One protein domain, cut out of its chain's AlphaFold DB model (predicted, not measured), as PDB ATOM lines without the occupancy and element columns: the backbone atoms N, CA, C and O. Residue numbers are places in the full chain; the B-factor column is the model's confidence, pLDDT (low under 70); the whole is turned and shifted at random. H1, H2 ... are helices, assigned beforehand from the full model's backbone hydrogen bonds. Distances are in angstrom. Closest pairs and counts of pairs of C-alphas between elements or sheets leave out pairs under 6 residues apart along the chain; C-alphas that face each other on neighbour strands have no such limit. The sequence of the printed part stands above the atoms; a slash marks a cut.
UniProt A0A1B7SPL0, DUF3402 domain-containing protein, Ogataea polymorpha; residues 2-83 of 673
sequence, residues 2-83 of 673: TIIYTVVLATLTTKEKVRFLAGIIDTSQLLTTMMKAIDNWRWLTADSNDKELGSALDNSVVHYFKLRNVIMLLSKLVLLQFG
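This is residues 2 to 83 of the 673 residues of the protein "DUF3402 domain-containing protein" of Ogataea polymorpha (UniProt A0A1B7SPL0). The long helix H3 runs along one side of a loose rod, and along its other side H4 and then H5 come back the opposite way, H4 packing on the later part of H3 and H5 on residues 31 to 38 of it. H5 is the middle piece: H1 lies along it away from H3, and H2 crosses near its last residues at one end of the rod. The printed part has 82 residues with five named helices, H1 to H5 in that order, and no named strand; the class is all helix. The whole is loose, with a radius of gyration of the C-alphas of 15.8 A and spans of 52 by 19 by 16 A.

H3, the longest helix, holds residues 30 to 50 and is 31.0 A long from first to last C-alpha, from C-alpha 30 at (246.600, 272.479, 259.395) to C-alpha 50 at (260.691, 253.322, 239.572). H4 holds residues 56 to 64, 12.5 A. H5 holds residues 67 to 82, 22.1 A, and ends with C-alpha 82 at (255.002, 276.000, 269.739). H2 holds residues 15 to 27, 18.8 A. H1 holds residues 2 to 11, 14.1 A, and begins with C-alpha 2 at (251.030, 282.521, 250.024).

H5 is the hub and touches three helices. It touches H3, with residues 31 to 38 of H3 alone, at a shallow tilt of 28 degrees, opposite ways; the closest C-alphas are those of Leu 31 and Leu 77, 7.2 A apart. H5 touches H1 at a shallow tilt of 27 degrees, the same way, with the C-alphas of Tyr 5 and Leu 73 closest at 5.9 A. With residues 80 to 81 alone H5 touches H2, at a steep tilt of 66 degrees, opposite ways; the closest C-alphas are those of Ala 22 and Gln 81, 5.4 A apart. H3 touches H4 with residues 41 to 48 alone, at a steep tilt of 50 degrees, opposite ways, and the C-alphas of Trp 41 and Val 62 are closest at 6.9 A. H1 and H2 only just touch, with 3 pairs of C-alphas within 8 A, and only at the corner by their link; the closest are those of Thr 11 and Lys 17, 5.7 A. H2 and H3 are close but not clearly touching, the C-alphas of Ile 25 and Leu 31 closest at 7.7 A. H1 and H3 are apart, as are H1 and H4, H2 and H4, and H4 and H5. In H1, H2, H4 and H5 every O i to N i+4 pair is within hydrogen-bond range; in H3 it is 16 of 17.

The two C-alphas farthest apart are those of Glu 16 and Glu 52, 51.9 A. The printed part has no cut, and its four links are tight. The mean pLDDT of the printed part is 74.6; 28 residues are under 70, among them residues 46 to 64.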
ATOM      1  N   THR A   2     250.390 281.189 249.944       67.06
ATOM      2  CA  THR A   2     251.030 282.521 250.024       67.06
ATOM      3  C   THR A   2     250.281 283.488 250.943       67.06
ATOM      4  O   THR A   2     250.912 284.095 251.795       67.06
ATOM      5  N   ILE A   3     248.948 283.547 250.852       68.75
ATOM      6  CA  ILE A   3     248.101 284.365 251.745       68.75
ATOM      7  C   ILE A   3     248.226 283.909 253.207       68.75
ATOM      8  O   ILE A   3     248.392 284.720 254.107       68.75
ATOM      9  N   ILE A   4     248.211 282.596 253.456       72.38
ATOM     10  CA  ILE A   4     248.396 282.047 254.810       72.38
ATOM     11  C   ILE A   4     249.787 282.415 255.334       72.38
ATOM     12  O   ILE A   4     249.923 282.855 256.467       72.38
ATOM     13  N   TYR A   5     250.821 282.303 254.497       73.06
ATOM     14  CA  TYR A   5     252.184 282.672 254.860       73.06
ATOM     15  C   TYR A   5     252.312 284.160 255.208       73.06
ATOM     16  O   TYR A   5     252.965 284.492 256.194       73.06
ATOM     17  N   THR A   6     251.684 285.057 254.442       68.88
ATOM     18  CA  THR A   6     251.715 286.500 254.723       68.88
ATOM     19  C   THR A   6     250.920 286.855 255.973       68.88
ATOM     20  O   THR A   6     251.394 287.665 256.764       68.88
ATOM     21  N   VAL A   7     249.766 286.220 256.202       71.88
ATOM     22  CA  VAL A   7     248.983 286.383 257.438       71.88
ATOM     23  C   VAL A   7     249.789 285.906 258.645       71.88
ATOM     24  O   VAL A   7     249.963 286.662 259.596       71.88
ATOM     25  N   VAL A   8     250.373 284.704 258.585       75.31
ATOM     26  CA  VAL A   8     251.247 284.184 259.648       75.31
ATOM     27  C   VAL A   8     252.403 285.152 259.899       75.31
ATOM     28  O   VAL A   8     252.633 285.547 261.038       75.31
ATOM     29  N   LEU A   9     253.080 285.623 258.850       72.25
ATOM     30  CA  LEU A   9     254.199 286.555 258.990       72.25
ATOM     31  C   LEU A   9     253.789 287.890 259.630       72.25
ATOM     32  O   LEU A   9     254.513 288.397 260.480       72.25
ATOM     33  N   ALA A  10     252.633 288.441 259.254       66.88
ATOM     34  CA  ALA A  10     252.113 289.680 259.826       66.88
ATOM     35  C   ALA A  10     251.701 289.505 261.298       66.88
ATOM     36  O   ALA A  10     251.947 290.384 262.123       66.88
ATOM     37  N   THR A  11     251.107 288.361 261.646       68.19
ATOM     38  CA  THR A  11     250.644 288.076 263.016       68.19
ATOM     39  C   THR A  11     251.762 287.759 264.004       68.19
ATOM     40  O   THR A  11     251.584 288.040 265.185       68.19
ATOM     41  N   LEU A  12     252.933 287.299 263.542       66.44
ATOM     42  CA  LEU A  12     254.124 287.078 264.384       66.44
ATOM     43  C   LEU A  12     254.640 288.356 265.084       66.44
ATOM     44  O   LEU A  12     255.546 288.278 265.905       66.44
ATOM     45  N   THR A  13     254.084 289.530 264.777       68.88
ATOM     46  CA  THR A  13     254.482 290.815 265.370       68.88
ATOM     47  C   THR A  13     253.816 291.124 266.716       68.88
ATOM     48  O   THR A  13     254.318 291.972 267.449       68.88
ATOM     49  N   THR A  14     252.700 290.474 267.079       75.31
ATOM     50  CA  THR A  14     251.954 290.782 268.319       75.31
ATOM     51  C   THR A  14     251.519 289.511 269.051       75.31
ATOM     52  O   THR A  14     250.789 288.699 268.487       75.31
ATOM     53  N   LYS A  15     251.889 289.366 270.335       68.81
ATOM     54  CA  LYS A  15     251.633 288.153 271.148       68.81
ATOM     55  C   LYS A  15     250.147 287.757 271.224       68.81
ATOM     56  O   LYS A  15     249.822 286.579 271.129       68.81
ATOM     57  N   GLU A  16     249.234 288.721 271.324       69.69
ATOM     58  CA  GLU A  16     247.785 288.450 271.383       69.69
ATOM     59  C   GLU A  16     247.234 287.874 270.071       69.69
ATOM     60  O   GLU A  16     246.488 286.895 270.072       69.69
ATOM     61  N   LYS A  17     247.665 288.430 268.930       72.06
ATOM     62  CA  LYS A  17     247.282 287.938 267.598       72.06
ATOM     63  C   LYS A  17     247.844 286.541 267.337       72.06
ATOM     64  O   LYS A  17     247.171 285.730 266.707       72.06
ATOM     65  N   VAL A  18     249.040 286.253 267.858       74.19
ATOM     66  CA  VAL A  18     249.634 284.909 267.826       74.19
ATOM     67  C   VAL A  18     248.764 283.909 268.583       74.19
ATOM     68  O   VAL A  18     248.468 282.857 268.029       74.19
ATOM     69  N   ARG A  19     248.293 284.232 269.800       71.19
ATOM     70  CA  ARG A  19     247.427 283.325 270.579       71.19
ATOM     71  C   ARG A  19     246.132 282.984 269.838       71.19
ATOM     72  O   ARG A  19     245.790 281.808 269.732       71.19
ATOM     73  N   PHE A  20     245.454 283.993 269.290       75.62
ATOM     74  CA  PHE A  20     244.207 283.804 268.543       75.62
ATOM     75  C   PHE A  20     244.412 282.966 267.274       75.62
ATOM     76  O   PHE A  20     243.716 281.974 267.057       75.62
ATOM     77  N   LEU A  21     245.410 283.321 266.455       78.44
ATOM     78  CA  LEU A  21     245.689 282.593 265.220       78.44
ATOM     79  C   LEU A  21     246.158 281.160 265.502       78.44
ATOM     80  O   LEU A  21     245.757 280.240 264.795       78.44
ATOM     81  N   ALA A  22     246.973 280.952 266.539       76.88
ATOM     82  CA  ALA A  22     247.416 279.621 266.926       76.88
ATOM     83  C   ALA A  22     246.231 278.727 267.314       76.88
ATOM     84  O   ALA A  22     246.205 277.582 266.877       76.88
ATOM     85  N   GLY A  23     245.235 279.257 268.038       76.25
ATOM     86  CA  GLY A  23     243.997 278.536 268.350       76.25
ATOM     87  C   GLY A  23     243.201 278.141 267.101       76.25
ATOM     88  O   GLY A  23     242.811 276.986 266.963       76.25
ATOM     89  N   ILE A  24     243.035 279.054 266.136       78.38
ATOM     90  CA  ILE A  24     242.361 278.742 264.860       78.38
ATOM     91  C   ILE A  24     243.110 277.646 264.096       78.38
ATOM     92  O   ILE A  24     242.505 276.687 263.614       78.38
ATOM     93  N   ILE A  25     244.433 277.762 263.990       79.50
ATOM     94  CA  ILE A  25     245.247 276.783 263.264       79.50
ATOM     95  C   ILE A  25     245.150 275.406 263.932       79.50
ATOM     96  O   ILE A  25     245.069 274.407 263.216       79.50
ATOM     97  N   ASP A  26     245.096 275.359 265.264       77.25
ATOM     98  CA  ASP A  26     244.906 274.130 266.038       77.25
ATOM     99  C   ASP A  26     243.574 273.449 265.690       77.25
ATOM    100  O   ASP A  26     243.554 272.296 265.263       77.25
ATOM    101  N   THR A  27     242.468 274.209 265.715       77.31
ATOM    102  CA  THR A  27     241.138 273.688 265.337       77.31
ATOM    103  C   THR A  27     241.083 273.178 263.896       77.31
ATOM    104  O   THR A  27     240.382 272.216 263.601       77.31
ATOM    105  N   SER A  28     241.857 273.785 262.992       78.12
ATOM    106  CA  SER A  28     241.918 273.382 261.584       78.12
ATOM    107  C   SER A  28     242.852 272.196 261.302       78.12
ATOM    108  O   SER A  28     242.931 271.755 260.155       78.12
ATOM    109  N   GLN A  29     243.608 271.715 262.302       81.81
ATOM    110  CA  GLN A  29     244.639 270.671 262.169       81.81
ATOM    111  C   GLN A  29     245.582 270.871 260.965       81.81
ATOM    112  O   GLN A  29     246.079 269.917 260.355       81.81
ATOM    113  N   LEU A  30     245.850 272.131 260.603       85.12
ATOM    114  CA  LEU A  30     246.600 272.479 259.395       85.12
ATOM    115  C   LEU A  30     247.997 271.850 259.392       85.12
ATOM    116  O   LEU A  30     248.474 271.406 258.347       85.12
ATOM    117  N   LEU A  31     248.640 271.784 260.561       84.81
ATOM    118  CA  LEU A  31     249.984 271.235 260.700       84.81
ATOM    119  C   LEU A  31     250.023 269.732 260.359       84.81
ATOM    120  O   LEU A  31     250.892 269.297 259.603       84.81
ATOM    121  N   THR A  32     249.037 268.961 260.821       86.00
ATOM    122  CA  THR A  32     248.888 267.531 260.503       86.00
ATOM    123  C   THR A  32     248.603 267.317 259.018       86.00
ATOM    124  O   THR A  32     249.222 266.468 258.378       86.00
ATOM    125  N   THR A  33     247.719 268.127 258.432       86.50
ATOM    126  CA  THR A  33     247.403 268.062 256.996       86.50
ATOM    127  C   THR A  33     248.629 268.360 256.131       86.50
ATOM    128  O   THR A  33     248.862 267.691 255.125       86.50
ATOM    129  N   MET A  34     249.465 269.321 256.537       86.44
ATOM    130  CA  MET A  34     250.723 269.605 255.843       86.44
ATOM    131  C   MET A  34     251.712 268.443 255.924       86.44
ATOM    132  O   MET A  34     252.385 268.165 254.936       86.44
ATOM    133  N   MET A  35     251.782 267.745 257.057       88.44
ATOM    134  CA  MET A  35     252.634 266.563 257.207       88.44
ATOM    135  C   MET A  35     252.184 265.410 256.304       88.44
ATOM    136  O   MET A  35     253.017 264.832 255.611       88.44
ATOM    137  N   LYS A  36     250.873 265.153 256.219       87.38
ATOM    138  CA  LYS A  36     250.294 264.184 255.272       87.38
ATOM    139  C   LYS A  36     250.606 264.542 253.819       87.38
ATOM    140  O   LYS A  36     250.978 263.682 253.031       87.38
ATOM    141  N   ALA A  37     250.505 265.823 253.464       86.06
ATOM    142  CA  ALA A  37     250.831 266.284 252.116       86.06
ATOM    143  C   ALA A  37     252.320 266.093 251.770       86.06
ATOM    144  O   ALA A  37     252.645 265.746 250.638       86.06
ATOM    145  N   ILE A  38     253.219 266.312 252.737       86.81
ATOM    146  CA  ILE A  38     254.662 266.077 252.578       86.81
ATOM    147  C   ILE A  38     254.950 264.583 252.379       86.81
ATOM    148  O   ILE A  38     255.755 264.237 251.517       86.81
ATOM    149  N   ASP A  39     254.288 263.714 253.143       86.81
ATOM    150  CA  ASP A  39     254.427 262.263 253.010       86.81
ATOM    151  C   ASP A  39     253.927 261.763 251.649       86.81
ATOM    152  O   ASP A  39     254.685 261.138 250.911       86.81
ATOM    153  N   ASN A  40     252.713 262.147 251.248       85.50
ATOM    154  CA  ASN A  40     252.160 261.794 249.937       85.50
ATOM    155  C   ASN A  40     253.063 262.267 248.792       85.50
ATOM    156  O   ASN A  40     253.284 261.533 247.834       85.50
ATOM    157  N   TRP A  41     253.619 263.481 248.892       85.06
ATOM    158  CA  TRP A  41     254.558 263.981 247.890       85.06
ATOM    159  C   TRP A  41     255.811 263.102 247.795       85.06
ATOM    160  O   TRP A  41     256.245 262.800 246.688       85.06
ATOM    161  N   ARG A  42     256.365 262.649 248.930       82.75
ATOM    162  CA  ARG A  42     257.534 261.757 248.954       82.75
ATOM    163  C   ARG A  42     257.259 260.463 248.192       82.75
ATOM    164  O   ARG A  42     258.067 260.084 247.348       82.75
ATOM    165  N   TRP A  43     256.141 259.807 248.488       78.69
ATOM    166  CA  TRP A  43     255.780 258.535 247.863       78.69
ATOM    167  C   TRP A  43     255.515 258.689 246.368       78.69
ATOM    168  O   TRP A  43     256.087 257.946 245.580       78.69
ATOM    169  N   LEU A  44     254.798 259.743 245.961       76.25
ATOM    170  CA  LEU A  44     254.589 260.053 244.543       76.25
ATOM    171  C   LEU A  44     255.911 260.276 243.791       76.25
ATOM    172  O   LEU A  44     256.050 259.836 242.655       76.25
ATOM    173  N   THR A  45     256.898 260.926 244.419       71.56
ATOM    174  CA  THR A  45     258.225 261.101 243.806       71.56
ATOM    175  C   THR A  45     259.079 259.835 243.781       71.56
ATOM    176  O   THR A  45     259.973 259.728 242.944       71.56
ATOM    177  N   ALA A  46     258.854 258.896 244.701       66.44
ATOM    178  CA  ALA A  46     259.541 257.609 244.695       66.44
ATOM    179  C   ALA A  46     258.972 256.713 243.585       66.44
ATOM    180  O   ALA A  46     259.729 256.225 242.750       66.44
ATOM    181  N   ASP A  47     257.643 256.619 243.493       58.59
ATOM    182  CA  ASP A  47     256.945 255.831 242.473       58.59
ATOM    183  C   ASP A  47     257.213 256.334 241.045       58.59
ATOM    184  O   ASP A  47     257.297 255.533 240.113       58.59
ATOM    185  N   SER A  48     257.400 257.649 240.859       56.72
ATOM    186  CA  SER A  48     257.756 258.221 239.553       56.72
ATOM    187  C   SER A  48     259.163 257.849 239.075       56.72
ATOM    188  O   SER A  48     259.419 257.906 237.877       56.72
ATOM    189  N   ASN A  49     260.083 257.503 239.984       54.75
ATOM    190  CA  ASN A  49     261.448 257.111 239.617       54.75
ATOM    191  C   ASN A  49     261.542 255.625 239.233       54.75
ATOM    192  O   ASN A  49     262.391 255.275 238.419       54.75
ATOM    193  N   ASP A  50     260.666 254.777 239.784       54.41
ATOM    194  CA  ASP A  50     260.691 253.322 239.572       54.41
ATOM    195  C   ASP A  50     259.791 252.850 238.415       54.41
ATOM    196  O   ASP A  50     259.930 251.723 237.935       54.41
ATOM    197  N   LYS A  51     258.868 253.693 237.930       50.25
ATOM    198  CA  LYS A  51     257.987 253.370 236.799       50.25
ATOM    199  C   LYS A  51     258.080 254.443 235.718       50.25
ATOM    200  O   LYS A  51     257.500 255.516 235.852       50.25
ATOM    201  N   GLU A  52     258.656 254.088 234.566       50.81
ATOM    202  CA  GLU A  52     258.554 254.856 233.304       50.81
ATOM    203  C   GLU A  52     257.093 255.047 232.817       50.81
ATOM    204  O   GLU A  52     256.842 255.708 231.811       50.81
ATOM    205  N   LEU A  53     256.108 254.509 233.550       44.88
ATOM    206  CA  LEU A  53     254.674 254.589 233.286       44.88
ATOM    207  C   LEU A  53     253.882 255.162 234.485       44.88
ATOM    208  O   LEU A  53     252.811 254.665 234.827       44.88
ATOM    209  N   GLY A  54     254.406 256.184 235.167       50.59
ATOM    210  CA  GLY A  54     253.590 257.011 236.066       50.59
ATOM    211  C   GLY A  54     252.510 257.755 235.273       50.59
ATOM    212  O   GLY A  54     252.782 258.259 234.178       50.59
ATOM    213  N   SER A  55     251.275 257.822 235.782       57.09
ATOM    214  CA  SER A  55     250.201 258.533 235.082       57.09
ATOM    215  C   SER A  55     250.609 260.001 234.867       57.09
ATOM    216  O   SER A  55     251.216 260.625 235.738       57.09
ATOM    217  N   ALA A  56     250.293 260.591 233.707       55.44
ATOM    218  CA  ALA A  56     250.632 261.994 233.415       55.44
ATOM    219  C   ALA A  56     250.102 262.974 234.489       55.44
ATOM    220  O   ALA A  56     250.650 264.063 234.679       55.44
ATOM    221  N   LEU A  57     249.060 262.560 235.220       56.09
ATOM    222  CA  LEU A  57     248.484 263.285 236.340       56.09
ATOM    223  C   LEU A  57     249.434 263.332 237.551       56.09
ATOM    224  O   LEU A  57     249.635 264.415 238.096       56.09
ATOM    225  N   ASP A  58     250.088 262.227 237.915       58.78
ATOM    226  CA  ASP A  58     250.997 262.160 239.072       58.78
ATOM    227  C   ASP A  58     252.224 263.060 238.872       58.78
ATOM    228  O   ASP A  58     252.571 263.872 239.738       58.78
ATOM    229  N   ASN A  59     252.800 263.036 237.667       59.38
ATOM    230  CA  ASN A  59     253.907 263.920 237.291       59.38
ATOM    231  C   ASN A  59     253.498 265.402 237.298       59.38
ATOM    232  O   ASN A  59     254.292 266.268 237.688       59.38
ATOM    233  N   SER A  60     252.253 265.710 236.916       59.06
ATOM    234  CA  SER A  60     251.721 267.076 236.962       59.06
ATOM    235  C   SER A  60     251.543 267.571 238.404       59.06
ATOM    236  O   SER A  60     251.959 268.686 238.726       59.06
ATOM    237  N   VAL A  61     251.020 266.734 239.309       62.28
ATOM    238  CA  VAL A  61     250.824 267.074 240.727       62.28
ATOM    239  C   VAL A  61     252.163 267.363 241.404       62.28
ATOM    240  O   VAL A  61     252.279 268.365 242.111       62.28
ATOM    241  N   VAL A  62     253.201 266.566 241.127       62.38
ATOM    242  CA  VAL A  62     254.566 266.810 241.625       62.38
ATOM    243  C   VAL A  62     255.121 268.151 241.124       62.38
ATOM    244  O   VAL A  62     255.724 268.891 241.905       62.38
ATOM    245  N   HIS A  63     254.875 268.517 239.860       60.59
ATOM    246  CA  HIS A  63     255.323 269.794 239.287       60.59
ATOM    247  C   HIS A  63     254.586 271.013 239.869       60.59
ATOM    248  O   HIS A  63     255.200 272.061 240.107       60.59
ATOM    249  N   TYR A  64     253.281 270.900 240.131       62.84
ATOM    250  CA  TYR A  64     252.487 271.983 240.723       62.84
ATOM    251  C   TYR A  64     252.701 272.117 242.238       62.84
ATOM    252  O   TYR A  64     252.635 273.231 242.780       62.84
ATOM    253  N   PHE A  65     253.014 271.019 242.933       74.12
ATOM    254  CA  PHE A  65     253.300 271.025 244.363       74.12
ATOM    255  C   PHE A  65     254.685 271.613 244.648       74.12
ATOM    256  O   PHE A  65     255.714 270.942 244.706       74.12
ATOM    257  N   LYS A  66     254.720 272.927 244.879       81.25
ATOM    258  CA  LYS A  66     255.940 273.643 245.273       81.25
ATOM    259  C   LYS A  66     256.318 273.304 246.721       81.25
ATOM    260  O   LYS A  66     256.097 274.124 247.614       81.25
ATOM    261  N   LEU A  67     256.952 272.147 246.935       83.12
ATOM    262  CA  LEU A  67     257.408 271.642 248.241       83.12
ATOM    263  C   LEU A  67     258.140 272.709 249.071       83.12
ATOM    264  O   LEU A  67     257.891 272.866 250.264       83.12
ATOM    265  N   ARG A  68     258.978 273.526 248.423       83.81
ATOM    266  CA  ARG A  68     259.682 274.654 249.055       83.81
ATOM    267  C   ARG A  68     258.751 275.591 249.838       83.81
ATOM    268  O   ARG A  68     259.066 275.974 250.959       83.81
ATOM    269  N   ASN A  69     257.588 275.928 249.276       86.88
ATOM    270  CA  ASN A  69     256.637 276.849 249.899       86.88
ATOM    271  C   ASN A  69     255.965 276.186 251.103       86.88
ATOM    272  O   ASN A  69     255.694 276.851 252.100       86.88
ATOM    273  N   VAL A  70     255.725 274.877 251.011       87.69
ATOM    274  CA  VAL A  70     255.148 274.065 252.087       87.69
ATOM    275  C   VAL A  70     256.119 273.987 253.257       87.69
ATOM    276  O   VAL A  70     255.719 274.251 254.380       87.69
ATOM    277  N   ILE A  71     257.405 273.743 253.012       88.75
ATOM    278  CA  ILE A  71     258.424 273.663 254.072       88.75
ATOM    279  C   ILE A  71     258.698 275.031 254.695       88.75
ATOM    280  O   ILE A  71     258.833 275.149 255.914       88.75
ATOM    281  N   MET A  72     258.719 276.093 253.885       89.06
ATOM    282  CA  MET A  72     258.793 277.461 254.396       89.06
ATOM    283  C   MET A  72     257.605 277.786 255.300       89.06
ATOM    284  O   MET A  72     257.809 278.319 256.390       89.06
ATOM    285  N   LEU A  73     256.385 277.438 254.888       89.44
ATOM    286  CA  LEU A  73     255.196 277.620 255.712       89.44
ATOM    287  C   LEU A  73     255.250 276.751 256.975       89.44
ATOM    288  O   LEU A  73     255.009 277.270 258.058       89.44
ATOM    289  N   LEU A  74     255.658 275.485 256.859       90.31
ATOM    290  CA  LEU A  74     255.802 274.552 257.977       90.31
ATOM    291  C   LEU A  74     256.723 275.134 259.051       90.31
ATOM    292  O   LEU A  74     256.349 275.189 260.217       90.31
ATOM    293  N   SER A  75     257.887 275.655 258.653       90.12
ATOM    294  CA  SER A  75     258.842 276.259 259.591       90.12
ATOM    295  C   SER A  75     258.243 277.432 260.377       90.12
ATOM    296  O   SER A  75     258.574 277.634 261.545       90.12
ATOM    297  N   LYS A  76     257.341 278.203 259.753       89.44
ATOM    298  CA  LYS A  76     256.657 279.338 260.384       89.44
ATOM    299  C   LYS A  76     255.487 278.900 261.251       89.44
ATOM    300  O   LYS A  76     255.303 279.478 262.314       89.44
ATOM    301  N   LEU A  77     254.741 277.881 260.838       88.25
ATOM    302  CA  LEU A  77     253.650 277.318 261.631       88.25
ATOM    303  C   LEU A  77     254.164 276.631 262.896       88.25
ATOM    304  O   LEU A  77     253.606 276.857 263.960       88.25
ATOM    305  N   VAL A  78     255.264 275.878 262.803       89.50
ATOM    306  CA  VAL A  78     255.935 275.279 263.967       89.50
ATOM    307  C   VAL A  78     256.377 276.365 264.953       89.50
ATOM    308  O   VAL A  78     256.158 276.231 266.154       89.50
ATOM    309  N   LEU A  79     256.951 277.467 264.456       87.94
ATOM    310  CA  LEU A  79     257.326 278.607 265.297       87.94
ATOM    311  C   LEU A  79     256.101 279.278 265.941       87.94
ATOM    312  O   LEU A  79     256.142 279.606 267.119       87.94
ATOM    313  N   LEU A  80     255.011 279.449 265.191       86.06
ATOM    314  CA  LEU A  80     253.782 280.082 265.671       86.06
ATOM    315  C   LEU A  80     253.044 279.230 266.719       86.06
ATOM    316  O   LEU A  80     252.556 279.770 267.707       86.06
ATOM    317  N   GLN A  81     252.931 277.917 266.502       83.62
ATOM    318  CA  GLN A  81     252.159 277.028 267.377       83.62
ATOM    319  C   GLN A  81     252.895 276.676 268.667       83.62
ATOM    320  O   GLN A  81     252.259 276.640 269.722       83.62
ATOM    321  N   PHE A  82     254.201 276.401 268.580       85.75
ATOM    322  CA  PHE A  82     255.002 276.000 269.739       85.75
ATOM    323  C   PHE A  82     255.627 277.197 270.451       85.75
ATOM    324  O   PHE A  82     255.798 277.155 271.661       85.75
ATOM    325  N   GLY A  83     255.938 278.267 269.716       82.31
ATOM    326  CA  GLY A  83     256.413 279.533 270.259       82.31
ATOM    327  C   GLY A  83     257.906 279.802 270.079       82.31
ATOM    328  O   GLY A  83     258.689 278.989 269.572       82.31
TER     329      GLY A  83